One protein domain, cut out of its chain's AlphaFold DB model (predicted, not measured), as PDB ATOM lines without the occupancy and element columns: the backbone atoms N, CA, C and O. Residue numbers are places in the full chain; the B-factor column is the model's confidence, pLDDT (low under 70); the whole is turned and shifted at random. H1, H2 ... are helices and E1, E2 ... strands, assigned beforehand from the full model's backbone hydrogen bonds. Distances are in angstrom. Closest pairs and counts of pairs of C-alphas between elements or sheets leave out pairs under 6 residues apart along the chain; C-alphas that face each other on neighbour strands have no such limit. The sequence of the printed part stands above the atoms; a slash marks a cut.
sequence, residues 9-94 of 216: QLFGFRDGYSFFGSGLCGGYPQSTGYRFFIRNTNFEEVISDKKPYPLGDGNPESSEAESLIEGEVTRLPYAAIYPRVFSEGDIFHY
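Overview. This is residues 9 to 94 of the 216 residues of an uncharacterized protein of Archaeoglobales archaeon (UniProt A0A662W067). There is little regular structure: a small sheet, E3 - E2 - E5, lies between the two-stranded ribbon E1 - E4 and short helix H2, with H1 towards one end and residues 23 to 28 sticking out at the other. Of 86 printed residues, 34 are in named elements, in the order E1 E2 H1 H2 E3 E4 E5; the class is mixed, both sheets antiparallel. The whole is loose, radius of gyration of the C-alphas 15.4 A, spanning 52 by 26 by 14 A.

Arrangement. E1, residues 9 to 12, and E4, residues 81 to 86, are antiparallel neighbours at 152 degrees; N 10 and O 84, 2.9 A, are within hydrogen-bond range. E2, residues 35 to 39, is the inner strand between E3, residues 72 to 76, and E5, residues 91 to 93; N 37 and O 74, 3.1 A, and N 38 and O 91, 2.8 A, are within range. H1, residues 43 to 48, is not on this sheet. H2, residues 64 to 68, only grazes it with residues 65 to 66. In both helices every O i to N i+4 pair is within range.

Along the chain. E1 begins at C-alpha 9 (-35.729, -38.301, -47.129); E5 ends at C-alpha 93 (-22.993, -38.084, -40.928). E4 measures 13.2 A.

Size, cuts and confidence. Links E1 to E2 and H1 to H2 are long. The printed part has no cut; no printed residue is under 70 in pLDDT.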
ATOM      1  N   GLN A   9     -35.315 -38.033 -48.503       89.06
ATOM      2  CA  GLN A   9     -35.729 -38.301 -47.129       89.06
ATOM      3  C   GLN A   9     -34.776 -39.306 -46.499       89.06
ATOM      4  O   GLN A   9     -34.625 -40.419 -47.001       89.06
ATOM      5  N   LEU A  10     -34.163 -38.925 -45.381       88.06
ATOM      6  CA  LEU A  10     -33.337 -39.819 -44.579       88.06
ATOM      7  C   LEU A  10     -33.976 -40.023 -43.210       88.06
ATOM      8  O   LEU A  10     -34.409 -39.079 -42.551       88.06
ATOM      9  N   PHE A  11     -34.008 -41.277 -42.785       87.38
ATOM     10  CA  PHE A  11     -34.389 -41.703 -41.447       87.38
ATOM     11  C   PHE A  11     -33.323 -42.665 -40.926       87.38
ATOM     12  O   PHE A  11     -32.473 -43.145 -41.677       87.38
ATOM     13  N   GLY A  12     -33.355 -42.959 -39.634       84.38
ATOM     14  CA  GLY A  12     -32.419 -43.916 -39.067       84.38
ATOM     15  C   GLY A  12     -32.952 -44.497 -37.779       84.38
ATOM     16  O   GLY A  12     -33.379 -43.753 -36.906       84.38
ATOM     17  N   PHE A  13     -32.880 -45.817 -37.647       83.12
ATOM     18  CA  PHE A  13     -33.210 -46.534 -36.422       83.12
ATOM     19  C   PHE A  13     -31.932 -47.169 -35.885       83.12
ATOM     20  O   PHE A  13     -31.376 -48.075 -36.499       83.12
ATOM     21  N   ARG A  14     -31.429 -46.635 -34.773       82.19
ATOM     22  CA  ARG A  14     -30.239 -47.133 -34.078       82.19
ATOM     23  C   ARG A  14     -30.342 -46.781 -32.592       82.19
ATOM     24  O   ARG A  14     -31.034 -45.827 -32.228       82.19
ATOM     25  N   ASP A  15     -29.661 -47.558 -31.758       83.50
ATOM     26  CA  ASP A  15     -29.445 -47.282 -30.342       83.50
ATOM     27  C   ASP A  15     -28.777 -45.912 -30.111       83.50
ATOM     28  O   ASP A  15     -27.973 -45.446 -30.919       83.50
ATOM     29  N   GLY A  16     -29.128 -45.241 -29.012       84.56
ATOM     30  CA  GLY A  16     -28.570 -43.922 -28.686       84.56
ATOM     31  C   GLY A  16     -28.346 -43.696 -27.198       84.56
ATOM     32  O   GLY A  16     -27.237 -43.405 -26.768       84.56
ATOM     33  N   TYR A  17     -29.380 -43.907 -26.383       88.19
ATOM     34  CA  TYR A  17     -29.283 -43.719 -24.931       88.19
ATOM     35  C   TYR A  17     -28.827 -44.962 -24.160       88.19
ATOM     36  O   TYR A  17     -28.682 -44.917 -22.940       88.19
ATOM     37  N   SER A  18     -28.648 -46.097 -24.832       88.12
ATOM     38  CA  SER A  18     -28.306 -47.364 -24.187       88.12
ATOM     39  C   SER A  18     -27.425 -48.194 -25.101       88.12
ATOM     40  O   SER A  18     -27.594 -48.165 -26.316       88.12
ATOM     41  N   PHE A  19     -26.504 -48.944 -24.504       89.88
ATOM     42  CA  PHE A  19     -25.701 -49.931 -25.213       89.88
ATOM     43  C   PHE A  19     -26.569 -51.148 -25.548       89.88
ATOM     44  O   PHE A  19     -27.322 -51.610 -24.691       89.88
ATOM     45  N   PHE A  20     -26.469 -51.683 -26.768       82.88
ATOM     46  CA  PHE A  20     -27.202 -52.906 -27.134       82.88
ATOM     47  C   PHE A  20     -26.437 -54.195 -26.786       82.88
ATOM     48  O   PHE A  20     -27.017 -55.276 -26.780       82.88
ATOM     49  N   GLY A  21     -25.134 -54.093 -26.526       85.94
ATOM     50  CA  GLY A  21     -24.246 -55.215 -26.238       85.94
ATOM     51  C   GLY A  21     -23.380 -54.922 -25.023       85.94
ATOM     52  O   GLY A  21     -23.247 -53.774 -24.600       85.94
ATOM     53  N   SER A  22     -22.796 -55.974 -24.464       92.31
ATOM     54  CA  SER A  22     -21.823 -55.892 -23.381       92.31
ATOM     55  C   SER A  22     -20.469 -56.383 -23.870       92.31
ATOM     56  O   SER A  22     -20.394 -57.280 -24.710       92.31
ATOM     57  N   GLY A  23     -19.396 -55.838 -23.301       95.75
ATOM     58  CA  GLY A  23     -18.098 -56.495 -23.391       95.75
ATOM     59  C   GLY A  23     -18.074 -57.799 -22.594       95.75
ATOM     60  O   GLY A  23     -18.986 -58.097 -21.818       95.75
ATOM     61  N   LEU A  24     -17.021 -58.583 -22.801       97.62
ATOM     62  CA  LEU A  24     -16.839 -59.884 -22.164       97.62
ATOM     63  C   LEU A  24     -15.544 -59.901 -21.340       97.62
ATOM     64  O   LEU A  24     -14.537 -59.320 -21.742       97.62
ATOM     65  N   CYS A  25     -15.572 -60.562 -20.179       97.12
ATOM     66  CA  CYS A  25     -14.396 -60.782 -19.324       97.12
ATOM     67  C   CYS A  25     -13.583 -59.505 -19.013       97.12
ATOM     68  O   CYS A  25     -12.359 -59.528 -19.048       97.12
ATOM     69  N   GLY A  26     -14.257 -58.384 -18.731       96.56
ATOM     70  CA  GLY A  26     -13.618 -57.087 -18.443       96.56
ATOM     71  C   GLY A  26     -13.632 -56.090 -19.605       96.56
ATOM     72  O   GLY A  26     -13.297 -54.922 -19.405       96.56
ATOM     73  N   GLY A  27     -14.072 -56.522 -20.790       97.12
ATOM     74  CA  GLY A  27     -14.235 -55.653 -21.950       97.12
ATOM     75  C   GLY A  27     -15.375 -54.643 -21.790       97.12
ATOM     76  O   GLY A  27     -16.341 -54.867 -21.058       97.12
ATOM     77  N   TYR A  28     -15.283 -53.541 -22.533       96.19
ATOM     78  CA  TYR A  28     -16.309 -52.496 -22.585       96.19
ATOM     79  C   TYR A  28     -17.318 -52.739 -23.723       96.19
ATOM     80  O   TYR A  28     -16.991 -53.425 -24.697       96.19
ATOM     81  N   PRO A  29     -18.544 -52.193 -23.618       95.19
ATOM     82  CA  PRO A  29     -19.490 -52.191 -24.727       95.19
ATOM     83  C   PRO A  29     -18.988 -51.329 -25.895       95.19
ATOM     84  O   PRO A  29     -18.113 -50.476 -25.741       95.19
ATOM     85  N   GLN A  30     -19.595 -51.531 -27.060       91.50
ATOM     86  CA  GLN A  30     -19.490 -50.634 -28.208       91.50
ATOM     87  C   GLN A  30     -20.038 -49.233 -27.894       91.50
ATOM     88  O   GLN A  30     -20.773 -49.041 -26.923       91.50
ATOM     89  N   SER A  31     -19.736 -48.247 -28.740       89.31
ATOM     90  CA  SER A  31     -20.299 -46.901 -28.598       89.31
ATOM     91  C   SER A  31     -21.803 -46.875 -28.879       89.31
ATOM     92  O   SER A  31     -22.318 -47.602 -29.738       89.31
ATOM     93  N   THR A  32     -22.515 -45.991 -28.177       90.19
ATOM     94  CA  THR A  32     -23.882 -45.640 -28.559       90.19
ATOM     95  C   THR A  32     -23.887 -44.743 -29.795       90.19
ATOM     96  O   THR A  32     -22.876 -44.139 -30.168       90.19
ATOM     97  N   GLY A  33     -25.025 -44.676 -30.481       89.00
ATOM     98  CA  GLY A  33     -25.188 -43.812 -31.643       89.00
ATOM     99  C   GLY A  33     -25.616 -42.381 -31.297       89.00
ATOM    100  O   GLY A  33     -26.404 -42.138 -30.385       89.00
ATOM    101  N   TYR A  34     -25.182 -41.440 -32.128       90.62
ATOM    102  CA  TYR A  34     -25.672 -40.062 -32.173       90.62
ATOM    103  C   TYR A  34     -26.056 -39.703 -33.616       90.62
ATOM    104  O   TYR A  34     -25.754 -40.459 -34.548       90.62
ATOM    105  N   ARG A  35     -26.725 -38.563 -33.821       91.19
ATOM    106  CA  ARG A  35     -26.888 -37.977 -35.162       91.19
ATOM    107  C   ARG A  35     -26.215 -36.632 -35.258       91.19
ATOM    108  O   ARG A  35     -26.333 -35.805 -34.358       91.19
ATOM    109  N   PHE A  36     -25.587 -36.433 -36.403       92.38
ATOM    110  CA  PHE A  36     -24.996 -35.182 -36.810       92.38
ATOM    111  C   PHE A  36     -25.320 -34.947 -38.286       92.38
ATOM    112  O   PHE A  36     -25.181 -35.847 -39.121       92.38
ATOM    113  N   PHE A  37     -25.830 -33.762 -38.590       93.44
ATOM    114  CA  PHE A  37     -26.076 -33.319 -39.953       93.44
ATOM    115  C   PHE A  37     -26.038 -31.793 -40.032       93.44
ATOM    116  O   PHE A  37     -26.364 -31.111 -39.057       93.44
ATOM    117  N   ILE A  38     -25.663 -31.279 -41.201       95.31
ATOM    118  CA  ILE A  38     -25.655 -29.855 -41.537       95.31
ATOM    119  C   ILE A  38     -26.594 -29.663 -42.723       95.31
ATOM    120  O   ILE A  38     -26.461 -30.360 -43.731       95.31
ATOM    121  N   ARG A  39     -27.563 -28.757 -42.588       95.31
ATOM    122  CA  ARG A  39     -28.516 -28.422 -43.657       95.31
ATOM    123  C   ARG A  39     -28.306 -27.006 -44.162       95.31
ATOM    124  O   ARG A  39     -27.720 -26.199 -43.448       95.31
ATOM    125  N   ASN A  40     -28.845 -26.694 -45.337       95.50
ATOM    126  CA  ASN A  40     -28.750 -25.364 -45.945       95.50
ATOM    127  C   ASN A  40     -27.282 -24.929 -46.063       95.50
ATOM    128  O   ASN A  40     -26.895 -23.853 -45.612       95.50
ATOM    129  N   THR A  41     -26.452 -25.834 -46.583       96.44
ATOM    130  CA  THR A  41     -24.996 -25.681 -46.566       96.44
ATOM    131  C   THR A  41     -24.474 -24.793 -47.691       96.44
ATOM    132  O   THR A  41     -25.021 -24.829 -48.791       96.44
ATOM    133  N   ASN A  42     -23.321 -24.151 -47.489       96.00
ATOM    134  CA  ASN A  42     -22.549 -23.491 -48.557       96.00
ATOM    135  C   ASN A  42     -21.711 -24.465 -49.420       96.00
ATOM    136  O   ASN A  42     -20.734 -24.069 -50.057       96.00
ATOM    137  N   PHE A  43     -22.053 -25.757 -49.436       93.75
ATOM    138  CA  PHE A  43     -21.212 -26.808 -50.013       93.75
ATOM    139  C   PHE A  43     -20.924 -26.609 -51.513       93.75
ATOM    140  O   PHE A  43     -19.822 -26.896 -51.974       93.75
ATOM    141  N   GLU A  44     -21.884 -26.085 -52.279       92.69
ATOM    142  CA  GLU A  44     -21.698 -25.807 -53.710       92.69
ATOM    143  C   GLU A  44     -20.595 -24.764 -53.957       92.69
ATOM    144  O   GLU A  44     -19.738 -24.964 -54.820       92.69
ATOM    145  N   GLU A  45     -20.550 -23.703 -53.146       95.69
ATOM    146  CA  GLU A  45     -19.498 -22.684 -53.205       95.69
ATOM    147  C   GLU A  45     -18.136 -23.278 -52.842       95.69
ATOM    148  O   GLU A  45     -17.149 -23.042 -53.538       95.69
ATOM    149  N   VAL A  46     -18.083 -24.107 -51.793       95.44
ATOM    150  CA  VAL A  46     -16.857 -24.801 -51.363       95.44
ATOM    151  C   VAL A  46     -16.262 -25.620 -52.510       95.44
ATOM    152  O   VAL A  46     -15.057 -25.546 -52.760       95.44
ATOM    153  N   ILE A  47     -17.097 -26.352 -53.253       93.56
ATOM    154  CA  ILE A  47     -16.653 -27.146 -54.404       93.56
ATOM    155  C   ILE A  47     -16.268 -26.265 -55.596       93.56
ATOM    156  O   ILE A  47     -15.206 -26.485 -56.185       93.56
ATOM    157  N   SER A  48     -17.086 -25.267 -55.946       95.19
ATOM    158  CA  SER A  48     -16.813 -24.341 -57.056       95.19
ATOM    159  C   SER A  48     -15.475 -23.615 -56.871       95.19
ATOM    160  O   SER A  48     -14.661 -23.540 -57.796       95.19
ATOM    161  N   ASP A  49     -15.205 -23.170 -55.646       97.06
ATOM    162  CA  ASP A  49     -13.980 -22.465 -55.269       97.06
ATOM    163  C   ASP A  49     -12.785 -23.401 -55.034       97.06
ATOM    164  O   ASP A  49     -11.678 -22.932 -54.765       97.06
ATOM    165  N   LYS A  50     -12.983 -24.724 -55.127       95.88
ATOM    166  CA  LYS A  50     -11.968 -25.754 -54.839       95.88
ATOM    167  C   LYS A  50     -11.364 -25.615 -53.436       95.88
ATOM    168  O   LYS A  50     -10.169 -25.848 -53.235       95.88
ATOM    169  N   LYS A  51     -12.190 -25.220 -52.466       96.38
ATOM    170  CA  LYS A  51     -11.819 -25.146 -51.051       96.38
ATOM    171  C   LYS A  51     -11.754 -26.559 -50.442       96.38
ATOM    172  O   LYS A  51     -12.355 -27.492 -50.985       96.38
ATOM    173  N   PRO A  52     -11.025 -26.746 -49.326       94.69
ATOM    174  CA  PRO A  52     -11.077 -27.992 -48.568       94.69
ATOM    175  C   PRO A  52     -12.514 -28.328 -48.153       94.69
ATOM    176  O   PRO A  52     -13.274 -27.440 -47.775       94.69
ATOM    177  N   TYR A  53     -12.870 -29.608 -48.209       92.19
ATOM    178  CA  TYR A  53     -14.191 -30.120 -47.844       92.19
ATOM    179  C   TYR A  53     -14.032 -31.363 -46.956       92.19
ATOM    180  O   TYR A  53     -12.986 -32.016 -47.019       92.19
ATOM    181  N   PRO A  54     -15.039 -31.704 -46.131       91.38
ATOM    182  CA  PRO A  54     -14.910 -32.786 -45.167       91.38
ATOM    183  C   PRO A  54     -14.799 -34.154 -45.843       91.38
ATOM    184  O   PRO A  54     -15.605 -34.502 -46.710       91.38
ATOM    185  N   LEU A  55     -13.824 -34.943 -45.396       89.44
ATOM    186  CA  LEU A  55     -13.574 -36.319 -45.835       89.44
ATOM    187  C   LEU A  55     -13.876 -37.340 -44.738       89.44
ATOM    188  O   LEU A  55     -14.116 -38.512 -45.033       89.44
ATOM    189  N   GLY A  56     -13.894 -36.906 -43.481       84.81
ATOM    190  CA  GLY A  56     -14.222 -37.749 -42.347       84.81
ATOM    191  C   GLY A  56     -14.629 -36.930 -41.135       84.81
ATOM    192  O   GLY A  56     -14.651 -35.708 -41.159       84.81
ATOM    193  N   ASP A  57     -14.979 -37.622 -40.061       80.25
ATOM    194  CA  ASP A  57     -15.400 -36.980 -38.820       80.25
ATOM    195  C   ASP A  57     -14.846 -37.791 -37.642       80.25
ATOM    196  O   ASP A  57     -15.559 -38.513 -36.946       80.25
ATOM    197  N   GLY A  58     -13.510 -37.780 -37.536       76.69
ATOM    198  CA  GLY A  58     -12.748 -38.684 -36.670       76.69
ATOM    199  C   GLY A  58     -12.956 -38.432 -35.176       76.69
ATOM    200  O   GLY A  58     -13.081 -39.386 -34.411       76.69
ATOM    201  N   ASN A  59     -13.038 -37.162 -34.761       83.06
ATOM    202  CA  ASN A  59     -13.400 -36.784 -33.397       83.06
ATOM    203  C   ASN A  59     -14.779 -36.095 -33.399       83.06
ATOM    204  O   ASN A  59     -14.874 -34.961 -33.867       83.06
ATOM    205  N   PRO A  60     -15.831 -36.713 -32.828       81.81
ATOM    206  CA  PRO A  60     -17.170 -36.122 -32.799       81.81
ATOM    207  C   PRO A  60     -17.259 -34.804 -32.010       81.81
ATOM    208  O   PRO A  60     -18.197 -34.030 -32.213       81.81
ATOM    209  N   GLU A  61     -16.306 -34.530 -31.112       82.06
ATOM    210  CA  GLU A  61     -16.225 -33.268 -30.361       82.06
ATOM    211  C   GLU A  61     -15.585 -32.134 -31.178       82.06
ATOM    212  O   GLU A  61     -15.732 -30.965 -30.830       82.06
ATOM    213  N   SER A  62     -14.899 -32.463 -32.276       84.38
ATOM    214  CA  SER A  62     -14.174 -31.520 -33.131       84.38
ATOM    215  C   SER A  62     -14.396 -31.880 -34.599       84.38
ATOM    216  O   SER A  62     -13.491 -32.378 -35.271       84.38
ATOM    217  N   SER A  63     -15.620 -31.647 -35.075       87.19
ATOM    218  CA  SER A  63     -16.044 -32.101 -36.396       87.19
ATOM    219  C   SER A  63     -15.372 -31.331 -37.530       87.19
ATOM    220  O   SER A  63     -15.437 -30.104 -37.573       87.19
ATOM    221  N   GLU A  64     -14.782 -32.054 -38.483       89.56
ATOM    222  CA  GLU A  64     -14.215 -31.460 -39.703       89.56
ATOM    223  C   GLU A  64     -15.311 -30.844 -40.584       89.56
ATOM    224  O   GLU A  64     -15.120 -29.797 -41.197       89.56
ATOM    225  N   ALA A  65     -16.497 -31.453 -40.620       91.75
ATOM    226  CA  ALA A  65     -17.606 -30.911 -41.394       91.75
ATOM    227  C   ALA A  65     -18.042 -29.536 -40.878       91.75
ATOM    228  O   ALA A  65     -18.317 -28.654 -41.680       91.75
ATOM    229  N   GLU A  66     -18.051 -29.325 -39.562       91.06
ATOM    230  CA  GLU A  66     -18.413 -28.023 -38.988       91.06
ATOM    231  C   GLU A  66     -17.320 -26.968 -39.112       91.06
ATOM    232  O   GLU A  66     -17.624 -25.779 -39.066       91.06
ATOM    233  N   SER A  67     -16.057 -27.373 -39.257       92.00
ATOM    234  CA  SER A  67     -14.963 -26.423 -39.462       92.00
ATOM    235  C   SER A  67     -14.829 -25.975 -40.919       92.00
ATOM    236  O   SER A  67     -14.290 -24.897 -41.168       92.00
ATOM    237  N   LEU A  68     -15.309 -26.781 -41.873       93.88
ATOM    238  CA  LEU A  68     -15.163 -26.522 -43.307       93.88
ATOM    239  C   LEU A  68     -16.447 -26.047 -43.994       93.88
ATOM    240  O   LEU A  68     -16.355 -25.405 -45.039       93.88
ATOM    241  N   ILE A  69     -17.623 -26.365 -43.448       95.31
ATOM    242  CA  ILE A  69     -18.915 -26.133 -44.104       95.31
ATOM    243  C   ILE A  69     -19.809 -25.273 -43.218       95.31
ATOM    244  O   ILE A  69     -20.095 -25.611 -42.070       95.31
ATOM    245  N   GLU A  70     -20.302 -24.176 -43.786       96.56
ATOM    246  CA  GLU A  70     -21.309 -23.334 -43.150       96.56
ATOM    247  C   GLU A  70     -22.698 -23.919 -43.394       96.56
ATOM    248  O   GLU A  70     -22.980 -24.446 -44.471       96.56
ATOM    249  N   GLY A  71     -23.578 -23.813 -42.401       96.19
ATOM    250  CA  GLY A  71     -24.971 -24.233 -42.502       96.19
ATOM    251  C   GLY A  71     -25.626 -24.426 -41.137       96.19
ATOM    252  O   GLY A  71     -25.061 -24.128 -40.084       96.19
ATOM    253  N   GLU A  72     -26.843 -24.956 -41.147       96.94
ATOM    254  CA  GLU A  72     -27.604 -25.296 -39.948       96.94
ATOM    255  C   GLU A  72     -27.141 -26.627 -39.354       96.94
ATOM    256  O   GLU A  72     -27.590 -27.708 -39.751       96.94
ATOM    257  N   VAL A  73     -26.269 -26.542 -38.356       94.69
ATOM    258  CA  VAL A  73     -25.771 -27.699 -37.610       94.69
ATOM    259  C   VAL A  73     -26.849 -28.267 -36.687       94.69
ATOM    260  O   VAL A  73     -27.449 -27.560 -35.880       94.69
ATOM    261  N   THR A  74     -27.055 -29.581 -36.744       93.81
ATOM    262  CA  THR A  74     -27.864 -30.319 -35.769       93.81
ATOM    263  C   THR A  74     -27.074 -31.481 -35.183       93.81
ATOM    264  O   THR A  74     -26.642 -32.377 -35.907       93.81
ATOM    265  N   ARG A  75     -26.975 -31.513 -33.848       91.88
ATOM    266  CA  ARG A  75     -26.470 -32.654 -33.076       91.88
ATOM    267  C   ARG A  75     -27.564 -33.214 -32.181       91.88
ATOM    268  O   ARG A  75     -28.160 -32.483 -31.394       91.88
ATOM    269  N   LEU A  76     -27.808 -34.515 -32.279       91.31
ATOM    270  CA  LEU A  76     -28.757 -35.224 -31.425       91.31
ATOM    271  C   LEU A  76     -28.009 -36.282 -30.611       91.31
ATOM    272  O   LEU A  76     -27.293 -37.089 -31.206       91.31
ATOM    273  N   PRO A  77     -28.222 -36.362 -29.283       88.38
ATOM    274  CA  PRO A  77     -27.585 -37.363 -28.423       88.38
ATOM    275  C   PRO A  77     -28.199 -38.767 -28.580       88.38
ATOM    276  O   PRO A  77     -28.005 -39.636 -27.739       88.38
ATOM    277  N   TYR A  78     -28.990 -38.979 -29.632       88.94
ATOM    278  CA  TYR A  78     -29.660 -40.227 -29.957       88.94
ATOM    279  C   TYR A  78     -29.630 -40.463 -31.464       88.94
ATOM    280  O   TYR A  78     -29.605 -39.521 -32.258       88.94
ATOM    281  N   ALA A  79     -29.659 -41.734 -31.863       88.56
ATOM    282  CA  ALA A  79     -29.537 -42.118 -33.264       88.56
ATOM    283  C   ALA A  79     -30.874 -42.390 -33.974       88.56
ATOM    284  O   ALA A  79     -30.914 -42.417 -35.208       88.56
ATOM    285  N   ALA A  80     -31.963 -42.595 -33.229       89.88
ATOM    286  CA  ALA A  80     -33.283 -42.839 -33.799       89.88
ATOM    287  C   ALA A  80     -33.932 -41.525 -34.272       89.88
ATOM    288  O   ALA A  80     -34.286 -40.676 -33.456       89.88
ATOM    289  N   ILE A  81     -34.091 -41.351 -35.584       90.94
ATOM    290  CA  ILE A  81     -34.759 -40.193 -36.185       90.94
ATOM    291  C   ILE A  81     -35.818 -40.639 -37.191       90.94
ATOM    292  O   ILE A  81     -35.585 -41.523 -38.016       90.94
ATOM    293  N   TYR A  82     -36.974 -39.978 -37.136       90.94
ATOM    294  CA  TYR A  82     -37.989 -40.043 -38.186       90.94
ATOM    295  C   TYR A  82     -37.471 -39.436 -39.498       90.94
ATOM    296  O   TYR A  82     -36.464 -38.718 -39.468       90.94
ATOM    297  N   PRO A  83     -38.149 -39.695 -40.635       91.62
ATOM    298  CA  PRO A  83     -37.787 -39.103 -41.916       91.62
ATOM    299  C   PRO A  83     -37.620 -37.587 -41.833       91.62
ATOM    300  O   PRO A  83     -38.496 -36.866 -41.354       91.62
ATOM    301  N   ARG A  84     -36.474 -37.111 -42.311       91.06
ATOM    302  CA  ARG A  84     -36.138 -35.695 -42.470       91.06
ATOM    303  C   ARG A  84     -35.795 -35.441 -43.927       91.06
ATOM    304  O   ARG A  84     -35.164 -36.282 -44.562       91.06
ATOM    305  N   VAL A  85     -36.223 -34.293 -44.436       92.00
ATOM    306  CA  VAL A  85     -35.904 -33.848 -45.795       92.00
ATOM    307  C   VAL A  85     -34.526 -33.198 -45.790       92.00
ATOM    308  O   VAL A  85     -34.230 -32.390 -44.908       92.00
ATOM    309  N   PHE A  86     -33.724 -33.566 -46.780       93.19
ATOM    310  CA  PHE A  86     -32.412 -33.009 -47.066       93.19
ATOM    311  C   PHE A  86     -32.373 -32.509 -48.505       93.19
ATOM    312  O   PHE A  86     -32.932 -33.146 -49.407       93.19
ATOM    313  N   SER A  87     -31.714 -31.374 -48.687       93.00
ATOM    314  CA  SER A  87     -31.473 -30.737 -49.976       93.00
ATOM    315  C   SER A  87     -30.128 -31.171 -50.556       93.00
ATOM    316  O   SER A  87     -29.303 -31.795 -49.886       93.00
ATOM    317  N   GLU A  88     -29.907 -30.856 -51.828       92.12
ATOM    318  CA  GLU A  88     -28.595 -31.010 -52.455       92.12
ATOM    319  C   GLU A  88     -27.540 -30.171 -51.715       92.12
ATOM    320  O   GLU A  88     -27.821 -29.057 -51.278       92.12
ATOM    321  N   GLY A  89     -26.348 -30.739 -51.520       91.31
ATOM    322  CA  GLY A  89     -25.267 -30.126 -50.740       91.31
ATOM    323  C   GLY A  89     -25.310 -30.442 -49.242       91.31
ATOM    324  O   GLY A  89     -24.253 -30.476 -48.613       91.31
ATOM    325  N   ASP A  90     -26.477 -30.788 -48.682       95.00
ATOM    326  CA  ASP A  90     -26.590 -31.099 -47.257       95.00
ATOM    327  C   ASP A  90     -25.679 -32.271 -46.842       95.00
ATOM    328  O   ASP A  90     -25.428 -33.247 -47.574       95.00
ATOM    329  N   ILE A  91     -25.213 -32.200 -45.597       92.94
ATOM    330  CA  ILE A  91     -24.302 -33.177 -45.010       92.94
ATOM    331  C   ILE A  91     -25.045 -34.001 -43.976       92.94
ATOM    332  O   ILE A  91     -25.584 -33.483 -43.003       92.94
ATOM    333  N   PHE A  92     -25.009 -35.316 -44.158       91.62
ATOM    334  CA  PHE A  92     -25.497 -36.283 -43.189       91.62
ATOM    335  C   PHE A  92     -24.349 -37.194 -42.761       91.62
ATOM    336  O   PHE A  92     -23.808 -37.929 -43.593       91.62
ATOM    337  N   HIS A  93     -23.988 -37.171 -41.477       89.44
ATOM    338  CA  HIS A  93     -22.993 -38.084 -40.928       89.44
ATOM    339  C   HIS A  93     -23.675 -39.382 -40.482       89.44
ATOM    340  O   HIS A  93     -24.386 -39.456 -39.474       89.44
ATOM    341  N   TYR A  94     -23.459 -40.434 -41.271       86.31
ATOM    342  CA  TYR A  94     -23.965 -41.767 -40.981       86.31
ATOM    343  C   TYR A  94     -22.917 -42.596 -40.230       86.31
ATOM    344  O   TYR A  94     -21.990 -43.132 -40.830       86.31
TER     345      TYR A  94